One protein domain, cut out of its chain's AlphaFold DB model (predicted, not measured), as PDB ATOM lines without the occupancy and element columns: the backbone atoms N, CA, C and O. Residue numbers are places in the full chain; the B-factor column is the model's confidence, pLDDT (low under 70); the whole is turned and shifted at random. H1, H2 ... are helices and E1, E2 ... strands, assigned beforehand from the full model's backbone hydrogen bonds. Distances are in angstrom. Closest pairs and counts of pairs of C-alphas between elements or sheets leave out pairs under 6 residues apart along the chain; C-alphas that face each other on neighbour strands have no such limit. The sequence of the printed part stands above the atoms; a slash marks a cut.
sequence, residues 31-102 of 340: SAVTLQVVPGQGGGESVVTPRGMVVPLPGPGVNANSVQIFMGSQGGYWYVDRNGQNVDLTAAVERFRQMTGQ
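This is residues 31 to 102 of the 340 residues of an uncharacterized protein of Candidatus Melainabacteria bacterium (UniProt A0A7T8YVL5). A small, strongly twisted sheet of six strands is curled like part of a barrel; its two ends, E3 and E6, stay apart, and the barrel is not closed. The long strands E1 and E4 lie side by side in the middle, each followed by two shorter strands that turn away from it, and the helix H1 follows E6, coming near E5 with its beginning and E3 farther along, with its last residues reaching outward. The printed part has 72 residues, in the order E1 E2 E3 E4 E5 E6 H1; the sheet's order is E3 E2 E1 E4 E5 E6, antiparallel throughout, and the class is mixed, helices and strands. The whole is compact, with a radius of gyration of the C-alphas of 11.6 A and spans of 31 by 26 by 18 A.

E1, residues 31 to 39, is the longest strand, 25.2 A from C-alpha 31 at (233.263, 204.741, 280.425) to C-alpha 39 at (233.593, 229.869, 281.844). E4, residues 66 to 72, measures 19.6 A. The shorter strands are E2, residues 45 to 48, E3, residues 54 to 56, E5, residues 77 to 80, and E6, residues 86 to 88. H1, residues 90 to 101, is 15.9 A long and ends with C-alpha 101 at (216.248, 213.888, 291.523).

E1 is staggered: it pairs with E4 over residues 31 to 36 and with E2 over residues 36 to 39. E1 and E4 are antiparallel at 145 degrees, with N 33 and O 69 2.9 A apart, within hydrogen-bond range. E1 and E2 form a hairpin at 120 degrees, with N 46 and O 38 at 2.9 A. E2 and E3 form another, with N 55 and O 47 at 2.8 A. On the other side of E1, E4 and E5 form a hairpin, with N 70 and O 78 at 2.8 A, and so do E5 and E6, with N 87 and O 79 at 2.9 A. E1 E2 E3 and E4 E5 E6 are meanders, each strand the antiparallel neighbour of the one before. E1 E2 E3 E4 is a Greek key, four strands in a row of which three, E1 E2 E3, are a meander and the first, E1, is the antiparallel neighbour of the fourth, E4. H1 is on the sheet, with 14 pairs of C-alphas within 10 A; its closest C-alphas to E5 are those of Thr 90 and Tyr 77, 4.9 A apart, and to E3 those of Phe 96 and Val 55, 7.8 A apart. In H1 every O i to N i+4 pair is within hydrogen-bond range.

The C-alphas farthest apart, those of Asn 83 and Gln 102, are 35.3 A apart. The printed part has no cut and no long link. The mean pLDDT of the printed part is 73.0; it is under 70 in residues 40 to 43, 50 to 53, 72 to 75 and 95 to 102.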
ATOM      1  N   SER A  31     234.027 203.987 281.415       71.25
ATOM      2  CA  SER A  31     233.263 204.741 280.425       71.25
ATOM      3  C   SER A  31     233.672 206.209 280.497       71.25
ATOM      4  O   SER A  31     233.864 206.739 281.586       71.25
ATOM      5  N   ALA A  32     233.823 206.871 279.351       70.62
ATOM      6  CA  ALA A  32     234.169 208.287 279.285       70.62
ATOM      7  C   ALA A  32     233.078 209.071 278.551       70.62
ATOM      8  O   ALA A  32     232.569 208.629 277.520       70.62
ATOM      9  N   VAL A  33     232.733 210.247 279.072       75.25
ATOM     10  CA  VAL A  33     231.798 211.184 278.440       75.25
ATOM     11  C   VAL A  33     232.490 212.518 278.229       75.25
ATOM     12  O   VAL A  33     233.016 213.106 279.170       75.25
ATOM     13  N   THR A  34     232.450 213.020 277.000       79.81
ATOM     14  CA  THR A  34     232.975 214.343 276.662       79.81
ATOM     15  C   THR A  34     231.895 215.400 276.872       79.81
ATOM     16  O   THR A  34     230.837 215.334 276.248       79.81
ATOM     17  N   LEU A  35     232.163 216.386 277.728       80.44
ATOM     18  CA  LEU A  35     231.273 217.514 278.009       80.44
ATOM     19  C   LEU A  35     231.909 218.827 277.568       80.44
ATOM     20  O   LEU A  35     233.125 218.985 277.651       80.44
ATOM     21  N   GLN A  36     231.091 219.781 277.127       79.44
ATOM     22  CA  GLN A  36     231.562 221.120 276.783       79.44
ATOM     23  C   GLN A  36     231.896 221.907 278.050       79.44
ATOM     24  O   GLN A  36     231.103 221.926 278.991       79.44
ATOM     25  N   VAL A  37     233.041 222.585 278.040       83.12
ATOM     26  CA  VAL A  37     233.490 223.469 279.117       83.12
ATOM     27  C   VAL A  37     233.099 224.901 278.779       83.12
ATOM     28  O   VAL A  37     233.262 225.361 277.648       83.12
ATOM     29  N   VAL A  38     232.564 225.601 279.769       78.94
ATOM     30  CA  VAL A  38     232.193 227.010 279.710       78.94
ATOM     31  C   VAL A  38     232.826 227.754 280.888       78.94
ATOM     32  O   VAL A  38     233.002 227.167 281.960       78.94
ATOM     33  N   PRO A  39     233.158 229.043 280.726       74.94
ATOM     34  CA  PRO A  39     233.593 229.869 281.844       74.94
ATOM     35  C   PRO A  39     232.504 229.908 282.923       74.94
ATOM     36  O   PRO A  39     231.346 230.216 282.639       74.94
ATOM     37  N   GLY A  40     232.869 229.565 284.153       69.00
ATOM     38  CA  GLY A  40     231.998 229.608 285.321       69.00
ATOM     39  C   GLY A  40     232.002 230.979 286.000       69.00
ATOM     40  O   GLY A  40     232.851 231.841 285.756       69.00
ATOM     41  N   GLN A  41     231.037 231.189 286.892       56.22
ATOM     42  CA  GLN A  41     230.949 232.413 287.684       56.22
ATOM     43  C   GLN A  41     232.109 232.451 288.701       56.22
ATOM     44  O   GLN A  41     232.313 231.493 289.442       56.22
ATOM     45  N   GLY A  42     232.886 233.542 288.731       61.97
ATOM     46  CA  GLY A  42     234.012 233.706 289.668       61.97
ATOM     47  C   GLY A  42     235.376 233.203 289.178       61.97
ATOM     48  O   GLY A  42     236.277 233.026 289.990       61.97
ATOM     49  N   GLY A  43     235.550 232.977 287.870       64.12
ATOM     50  CA  GLY A  43     236.839 232.577 287.283       64.12
ATOM     51  C   GLY A  43     237.135 231.075 287.344       64.12
ATOM     52  O   GLY A  43     238.187 230.650 286.876       64.12
ATOM     53  N   GLY A  44     236.211 230.277 287.890       75.38
ATOM     54  CA  GLY A  44     236.221 228.820 287.758       75.38
ATOM     55  C   GLY A  44     235.686 228.360 286.400       75.38
ATOM     56  O   GLY A  44     235.154 229.152 285.627       75.38
ATOM     57  N   GLU A  45     235.790 227.067 286.117       78.69
ATOM     58  CA  GLU A  45     235.233 226.453 284.909       78.69
ATOM     59  C   GLU A  45     233.976 225.648 285.244       78.69
ATOM     60  O   GLU A  45     233.744 225.228 286.379       78.69
ATOM     61  N   SER A  46     233.097 225.473 284.268       82.44
ATOM     62  CA  SER A  46     231.868 224.697 284.412       82.44
ATOM     63  C   SER A  46     231.636 223.848 283.174       82.44
ATOM     64  O   SER A  46     232.124 224.167 282.097       82.44
ATOM     65  N   VAL A  47     230.886 222.763 283.313       81.06
ATOM     66  CA  VAL A  47     230.532 221.875 282.208       81.06
ATOM     67  C   VAL A  47     229.053 221.957 281.902       81.06
ATOM     68  O   VAL A  47     228.218 222.038 282.803       81.06
ATOM     69  N   VAL A  48     228.720 221.898 280.619       73.81
ATOM     70  CA  VAL A  48     227.337 221.780 280.171       73.81
ATOM     71  C   VAL A  48     227.000 220.299 280.088       73.81
ATOM     72  O   VAL A  48     227.534 219.556 279.264       73.81
ATOM     73  N   THR A  49     226.119 219.856 280.976       75.25
ATOM     74  CA  THR A  49     225.594 218.488 280.955       75.25
ATOM     75  C   THR A  49     224.712 218.268 279.722       75.25
ATOM     76  O   THR A  49     224.155 219.231 279.191       75.25
ATOM     77  N   PRO A  50     224.468 217.013 279.298       61.94
ATOM     78  CA  PRO A  50     223.560 216.727 278.179       61.94
ATOM     79  C   PRO A  50     222.133 217.259 278.382       61.94
ATOM     80  O   PRO A  50     221.389 217.441 277.427       61.94
ATOM     81  N   ARG A  51     221.748 217.533 279.635       59.03
ATOM     82  CA  ARG A  51     220.460 218.140 280.001       59.03
ATOM     83  C   ARG A  51     220.467 219.673 279.919       59.03
ATOM     84  O   ARG A  51     219.500 220.297 280.339       59.03
ATOM     85  N   GLY A  52     221.549 220.280 279.430       63.06
ATOM     86  CA  GLY A  52     221.714 221.729 279.306       63.06
ATOM     87  C   GLY A  52     221.999 222.454 280.622       63.06
ATOM     88  O   GLY A  52     222.031 223.680 280.640       63.06
ATOM     89  N   MET A  53     222.204 221.732 281.727       67.44
ATOM     90  CA  MET A  53     222.567 222.350 283.005       67.44
ATOM     91  C   MET A  53     224.062 222.622 283.056       67.44
ATOM     92  O   MET A  53     224.857 221.751 282.691       67.44
ATOM     93  N   VAL A  54     224.417 223.800 283.558       73.56
ATOM     94  CA  VAL A  54     225.795 224.205 283.830       73.56
ATOM     95  C   VAL A  54     226.169 223.727 285.228       73.56
ATOM     96  O   VAL A  54     225.504 224.075 286.201       73.56
ATOM     97  N   VAL A  55     227.212 222.909 285.321       76.81
ATOM     98  CA  VAL A  55     227.690 222.326 286.578       76.81
ATOM     99  C   VAL A  55     229.124 222.783 286.818       76.81
ATOM    100  O   VAL A  55     229.945 222.631 285.915       76.81
ATOM    101  N   PRO A  56     229.456 223.332 287.997       80.25
ATOM    102  CA  PRO A  56     230.817 223.761 288.286       80.25
ATOM    103  C   PRO A  56     231.778 222.570 288.271       80.25
ATOM    104  O   PRO A  56     231.488 221.522 288.854       80.25
ATOM    105  N   LEU A  57     232.922 222.741 287.609       82.00
ATOM    106  CA  LEU A  57     233.994 221.757 287.591       82.00
ATOM    107  C   LEU A  57     234.928 222.056 288.779       82.00
ATOM    108  O   LEU A  57     235.524 223.134 288.817       82.00
ATOM    109  N   PRO A  58     235.023 221.175 289.790       77.00
ATOM    110  CA  PRO A  58     235.914 221.393 290.924       77.00
ATOM    111  C   PRO A  58     237.371 221.281 290.476       77.00
ATOM    112  O   PRO A  58     237.679 220.422 289.665       77.00
ATOM    113  N   GLY A  59     238.267 222.092 291.038       78.81
ATOM    114  CA  GLY A  59     239.695 222.074 290.704       78.81
ATOM    115  C   GLY A  59     240.122 223.222 289.779       78.81
ATOM    116  O   GLY A  59     239.376 224.183 289.595       78.81
ATOM    117  N   PRO A  60     241.343 223.166 289.215       72.25
ATOM    118  CA  PRO A  60     241.926 224.261 288.434       72.25
ATOM    119  C   PRO A  60     241.395 224.358 286.994       72.25
ATOM    120  O   PRO A  60     241.885 225.184 286.222       72.25
ATOM    121  N   GLY A  61     240.421 223.522 286.624       77.06
ATOM    122  CA  GLY A  61     239.875 223.451 285.272       77.06
ATOM    123  C   GLY A  61     240.686 222.571 284.318       77.06
ATOM    124  O   GLY A  61     241.520 221.763 284.736       77.06
ATOM    125  N   VAL A  62     240.429 222.718 283.023       83.00
ATOM    126  CA  VAL A  62     241.074 222.014 281.911       83.00
ATOM    127  C   VAL A  62     241.647 223.005 280.893       83.00
ATOM    128  O   VAL A  62     241.357 224.195 280.921       83.00
ATOM    129  N   ASN A  63     242.504 222.539 279.982       73.31
ATOM    130  CA  ASN A  63     243.090 223.380 278.922       73.31
ATOM    131  C   ASN A  63     242.306 223.319 277.598       73.31
ATOM    132  O   ASN A  63     242.847 223.631 276.541       73.31
ATOM    133  N   ALA A  64     241.051 222.867 277.633       74.44
ATOM    134  CA  ALA A  64     240.267 222.582 276.438       74.44
ATOM    135  C   ALA A  64     238.817 223.058 276.575       74.44
ATOM    136  O   ALA A  64     238.260 223.113 277.666       74.44
ATOM    137  N   ASN A  65     238.172 223.307 275.433       77.00
ATOM    138  CA  ASN A  65     236.744 223.653 275.355       77.00
ATOM    139  C   ASN A  65     235.819 222.459 275.663       77.00
ATOM    140  O   ASN A  65     234.594 222.576 275.613       77.00
ATOM    141  N   SER A  66     236.401 221.297 275.948       79.44
ATOM    142  CA  SER A  66     235.701 220.084 276.334       79.44
ATOM    143  C   SER A  66     236.532 219.283 277.328       79.44
ATOM    144  O   SER A  66     237.754 219.232 277.200       79.44
ATOM    145  N   VAL A  67     235.874 218.595 278.253       82.75
ATOM    146  CA  VAL A  67     236.499 217.714 279.243       82.75
ATOM    147  C   VAL A  67     235.933 216.305 279.131       82.75
ATOM    148  O   VAL A  67     234.741 216.129 278.888       82.75
ATOM    149  N   GLN A  68     236.789 215.300 279.310       83.69
ATOM    150  CA  GLN A  68     236.370 213.908 279.435       83.69
ATOM    151  C   GLN A  68     236.139 213.573 280.908       83.69
ATOM    152  O   GLN A  68     237.040 213.708 281.733       83.69
ATOM    153  N   ILE A  69     234.923 213.138 281.217       82.31
ATOM    154  CA  ILE A  69     234.531 212.626 282.523       82.31
ATOM    155  C   ILE A  69     234.594 211.109 282.464       82.31
ATOM    156  O   ILE A  69     233.838 210.486 281.719       82.31
ATOM    157  N   PHE A  70     235.487 210.528 283.248       80.62
ATOM    158  CA  PHE A  70     235.649 209.093 283.391       80.62
ATOM    159  C   PHE A  70     234.726 208.563 284.483       80.62
ATOM    160  O   PHE A  70     234.528 209.194 285.521       80.62
ATOM    161  N   MET A  71     234.162 207.390 284.230       80.75
ATOM    162  CA  MET A  71     233.245 206.675 285.100       80.75
ATOM    163  C   MET A  71     233.785 205.270 285.299       80.75
ATOM    164  O   MET A  71     233.887 204.501 284.343       80.75
ATOM    165  N   GLY A  72     234.132 204.939 286.537       69.12
ATOM    166  CA  GLY A  72     234.569 203.594 286.890       69.12
ATOM    167  C   GLY A  72     233.378 202.651 287.025       69.12
ATOM    168  O   GLY A  72     232.335 203.035 287.553       69.12
ATOM    169  N   SER A  73     233.558 201.390 286.633       57.94
ATOM    170  CA  SER A  73     232.569 200.315 286.813       57.94
ATOM    171  C   SER A  73     232.105 200.118 288.264       57.94
ATOM    172  O   SER A  73     231.014 199.604 288.496       57.94
ATOM    173  N   GLN A  74     232.903 200.560 289.242       59.34
ATOM    174  CA  GLN A  74     232.584 200.526 290.675       59.34
ATOM    175  C   GLN A  74     231.906 201.806 291.208       59.34
ATOM    176  O   GLN A  74     231.667 201.904 292.407       59.34
ATOM    177  N   GLY A  75     231.562 202.770 290.344       60.03
ATOM    178  CA  GLY A  75     230.723 203.920 290.713       60.03
ATOM    179  C   GLY A  75     231.445 205.230 291.054       60.03
ATOM    180  O   GLY A  75     230.836 206.097 291.674       60.03
ATOM    181  N   GLY A  76     232.702 205.410 290.639       73.06
ATOM    182  CA  GLY A  76     233.447 206.668 290.799       73.06
ATOM    183  C   GLY A  76     233.425 207.546 289.546       73.06
ATOM    184  O   GLY A  76     233.351 207.024 288.431       73.06
ATOM    185  N   TYR A  77     233.534 208.863 289.730       82.06
ATOM    186  CA  TYR A  77     233.625 209.848 288.648       82.06
ATOM    187  C   TYR A  77     234.915 210.647 288.783       82.06
ATOM    188  O   TYR A  77     235.193 211.143 289.866       82.06
ATOM    189  N   TRP A  78     235.680 210.832 287.713       81.75
ATOM    190  CA  TRP A  78     236.849 211.717 287.745       81.75
ATOM    191  C   TRP A  78     237.098 212.376 286.395       81.75
ATOM    192  O   TRP A  78     236.577 211.945 285.368       81.75
ATOM    193  N   TYR A  79     237.908 213.426 286.385       85.69
ATOM    194  CA  TYR A  79     238.456 214.001 285.160       85.69
ATOM    195  C   TYR A  79     239.948 214.285 285.338       85.69
ATOM    196  O   TYR A  79     240.461 214.237 286.454       85.69
ATOM    197  N   VAL A  80     240.644 214.552 284.235       81.62
ATOM    198  CA  VAL A  80     242.054 214.961 284.254       81.62
ATOM    199  C   VAL A  80     242.120 216.479 284.120       81.62
ATOM    200  O   VAL A  80     241.614 217.031 283.140       81.62
ATOM    201  N   ASP A  81     242.707 217.150 285.107       81.38
ATOM    202  CA  ASP A  81     242.834 218.604 285.127       81.38
ATOM    203  C   ASP A  81     243.916 219.128 284.167       81.38
ATOM    204  O   ASP A  81     244.646 218.377 283.515       81.38
ATOM    205  N   ARG A  82     244.041 220.457 284.083       80.38
ATOM    206  CA  ARG A  82     245.070 221.113 283.262       80.38
ATOM    207  C   ARG A  82     246.517 220.783 283.633       80.38
ATOM    208  O   ARG A  82     247.401 221.021 282.813       80.38
ATOM    209  N   ASN A  83     246.754 220.255 284.829       80.50
ATOM    210  CA  ASN A  83     248.063 219.850 285.329       80.50
ATOM    211  C   ASN A  83     248.308 218.340 285.151       80.50
ATOM    212  O   ASN A  83     249.357 217.842 285.556       80.50
ATOM    213  N   GLY A  84     247.357 217.604 284.564       74.75
ATOM    214  CA  GLY A  84     247.430 216.154 284.415       74.75
ATOM    215  C   GLY A  84     247.059 215.374 285.681       74.75
ATOM    216  O   GLY A  84     247.361 214.186 285.764       74.75
ATOM    217  N   GLN A  85     246.434 216.012 286.673       72.12
ATOM    218  CA  GLN A  85     246.000 215.371 287.911       72.12
ATOM    219  C   GLN A  85     244.571 214.839 287.791       72.12
ATOM    220  O   GLN A  85     243.688 215.497 287.239       72.12
ATOM    221  N   ASN A  86     244.333 213.652 288.350       77.56
ATOM    222  CA  ASN A  86     242.988 213.100 288.467       77.56
ATOM    223  C   ASN A  86     242.232 213.833 289.576       77.56
ATOM    224  O   ASN A  86     242.643 213.799 290.736       77.56
ATOM    225  N   VAL A  87     241.111 214.450 289.223       75.62
ATOM    226  CA  VAL A  87     240.227 215.133 290.166       75.62
ATOM    227  C   VAL A  87     238.946 214.328 290.322       75.62
ATOM    228  O   VAL A  87     238.248 214.061 289.342       75.62
ATOM    229  N   ASP A  88     238.640 213.949 291.562       80.62
ATOM    230  CA  ASP A  88     237.428 213.211 291.909       80.62
ATOM    231  C   ASP A  88     236.187 214.114 291.816       80.62
ATOM    232  O   ASP A  88     236.115 215.205 292.387       80.62
ATOM    233  N   LEU A  89     235.196 213.634 291.076       76.69
ATOM    234  CA  LEU A  89     233.912 214.276 290.825       76.69
ATOM    235  C   LEU A  89     232.760 213.585 291.546       76.69
ATOM    236  O   LEU A  89     231.628 214.052 291.440       76.69
ATOM    237  N   THR A  90     233.009 212.501 292.277       76.12
ATOM    238  CA  THR A  90     231.966 211.675 292.895       76.12
ATOM    239  C   THR A  90     231.038 212.515 293.777       76.12
ATOM    240  O   THR A  90     229.823 212.505 293.578       76.12
ATOM    241  N   ALA A  91     231.598 213.364 294.644       71.62
ATOM    242  CA  ALA A  91     230.821 214.270 295.493       71.62
ATOM    243  C   ALA A  91     230.043 215.343 294.700       71.62
ATOM    244  O   ALA A  91     228.933 215.726 295.077       71.62
ATOM    245  N   ALA A  92     230.603 215.843 293.595       70.69
ATOM    246  CA  ALA A  92     229.950 216.844 292.750       70.69
ATOM    247  C   ALA A  92     228.775 216.237 291.967       70.69
ATOM    248  O   ALA A  92     227.693 216.823 291.904       70.69
ATOM    249  N   VAL A  93     228.964 215.031 291.427       71.00
ATOM    250  CA  VAL A  93     227.931 214.271 290.719       71.00
ATOM    251  C   VAL A  93     226.816 213.851 291.672       71.00
ATOM    252  O   VAL A  93     225.647 213.924 291.300       71.00
ATOM    253  N   GLU A  94     227.135 213.463 292.905       71.12
ATOM    254  CA  GLU A  94     226.131 213.127 293.914       71.12
ATOM    255  C   GLU A  94     225.269 214.340 294.289       71.12
ATOM    256  O   GLU A  94     224.040 214.259 294.247       71.12
ATOM    257  N   ARG A  95     225.887 215.501 294.541       67.25
ATOM    258  CA  ARG A  95     225.157 216.762 294.767       67.25
ATOM    259  C   ARG A  95     224.276 217.132 293.578       67.25
ATOM    260  O   ARG A  95     223.124 217.518 293.756       67.25
ATOM    261  N   PHE A  96     224.783 216.970 292.361       68.50
ATOM    262  CA  PHE A  96     224.007 217.214 291.150       68.50
ATOM    263  C   PHE A  96     222.822 216.246 291.008       68.50
ATOM    264  O   PHE A  96     221.718 216.659 290.649       68.50
ATOM    265  N   ARG A  97     223.002 214.963 291.337       66.38
ATOM    266  CA  ARG A  97     221.915 213.969 291.373       66.38
ATOM    267  C   ARG A  97     220.857 214.327 292.414       66.38
ATOM    268  O   ARG A  97     219.674 214.208 292.122       66.38
ATOM    269  N   GLN A  98     221.258 214.823 293.582       62.78
ATOM    270  CA  GLN A  98     220.327 215.300 294.609       62.78
ATOM    271  C   GLN A  98     219.526 216.520 294.124       62.78
ATOM    272  O   GLN A  98     218.308 216.550 294.272       62.78
ATOM    273  N   MET A  99     220.177 217.476 293.451       54.97
ATOM    274  CA  MET A  99     219.505 218.653 292.876       54.97
ATOM    275  C   MET A  99     218.563 218.314 291.710       54.97
ATOM    276  O   MET A  99     217.619 219.052 291.448       54.97
ATOM    277  N   THR A 100     218.812 217.216 290.991       55.97
ATOM    278  CA  THR A 100     218.051 216.833 289.786       55.97
ATOM    279  C   THR A 100     217.029 215.720 290.022       55.97
ATOM    280  O   THR A 100     216.140 215.535 289.189       55.97
ATOM    281  N   GLY A 101     217.141 214.984 291.132       46.25
ATOM    282  CA  GLY A 101     216.248 213.888 291.523       46.25
ATOM    283  C   GLY A 101     215.056 214.317 292.383       46.25
ATOM    284  O   GLY A 101     214.077 213.580 292.473       46.25
ATOM    285  N   GLN A 102     215.090 215.508 292.983       42.38
ATOM    286  CA  GLN A 102     213.951 216.072 293.701       42.38
ATOM    287  C   GLN A 102     213.145 216.927 292.712       42.38
ATOM    288  O   GLN A 102     213.626 217.957 292.251       42.38
TER     289      GLN A 102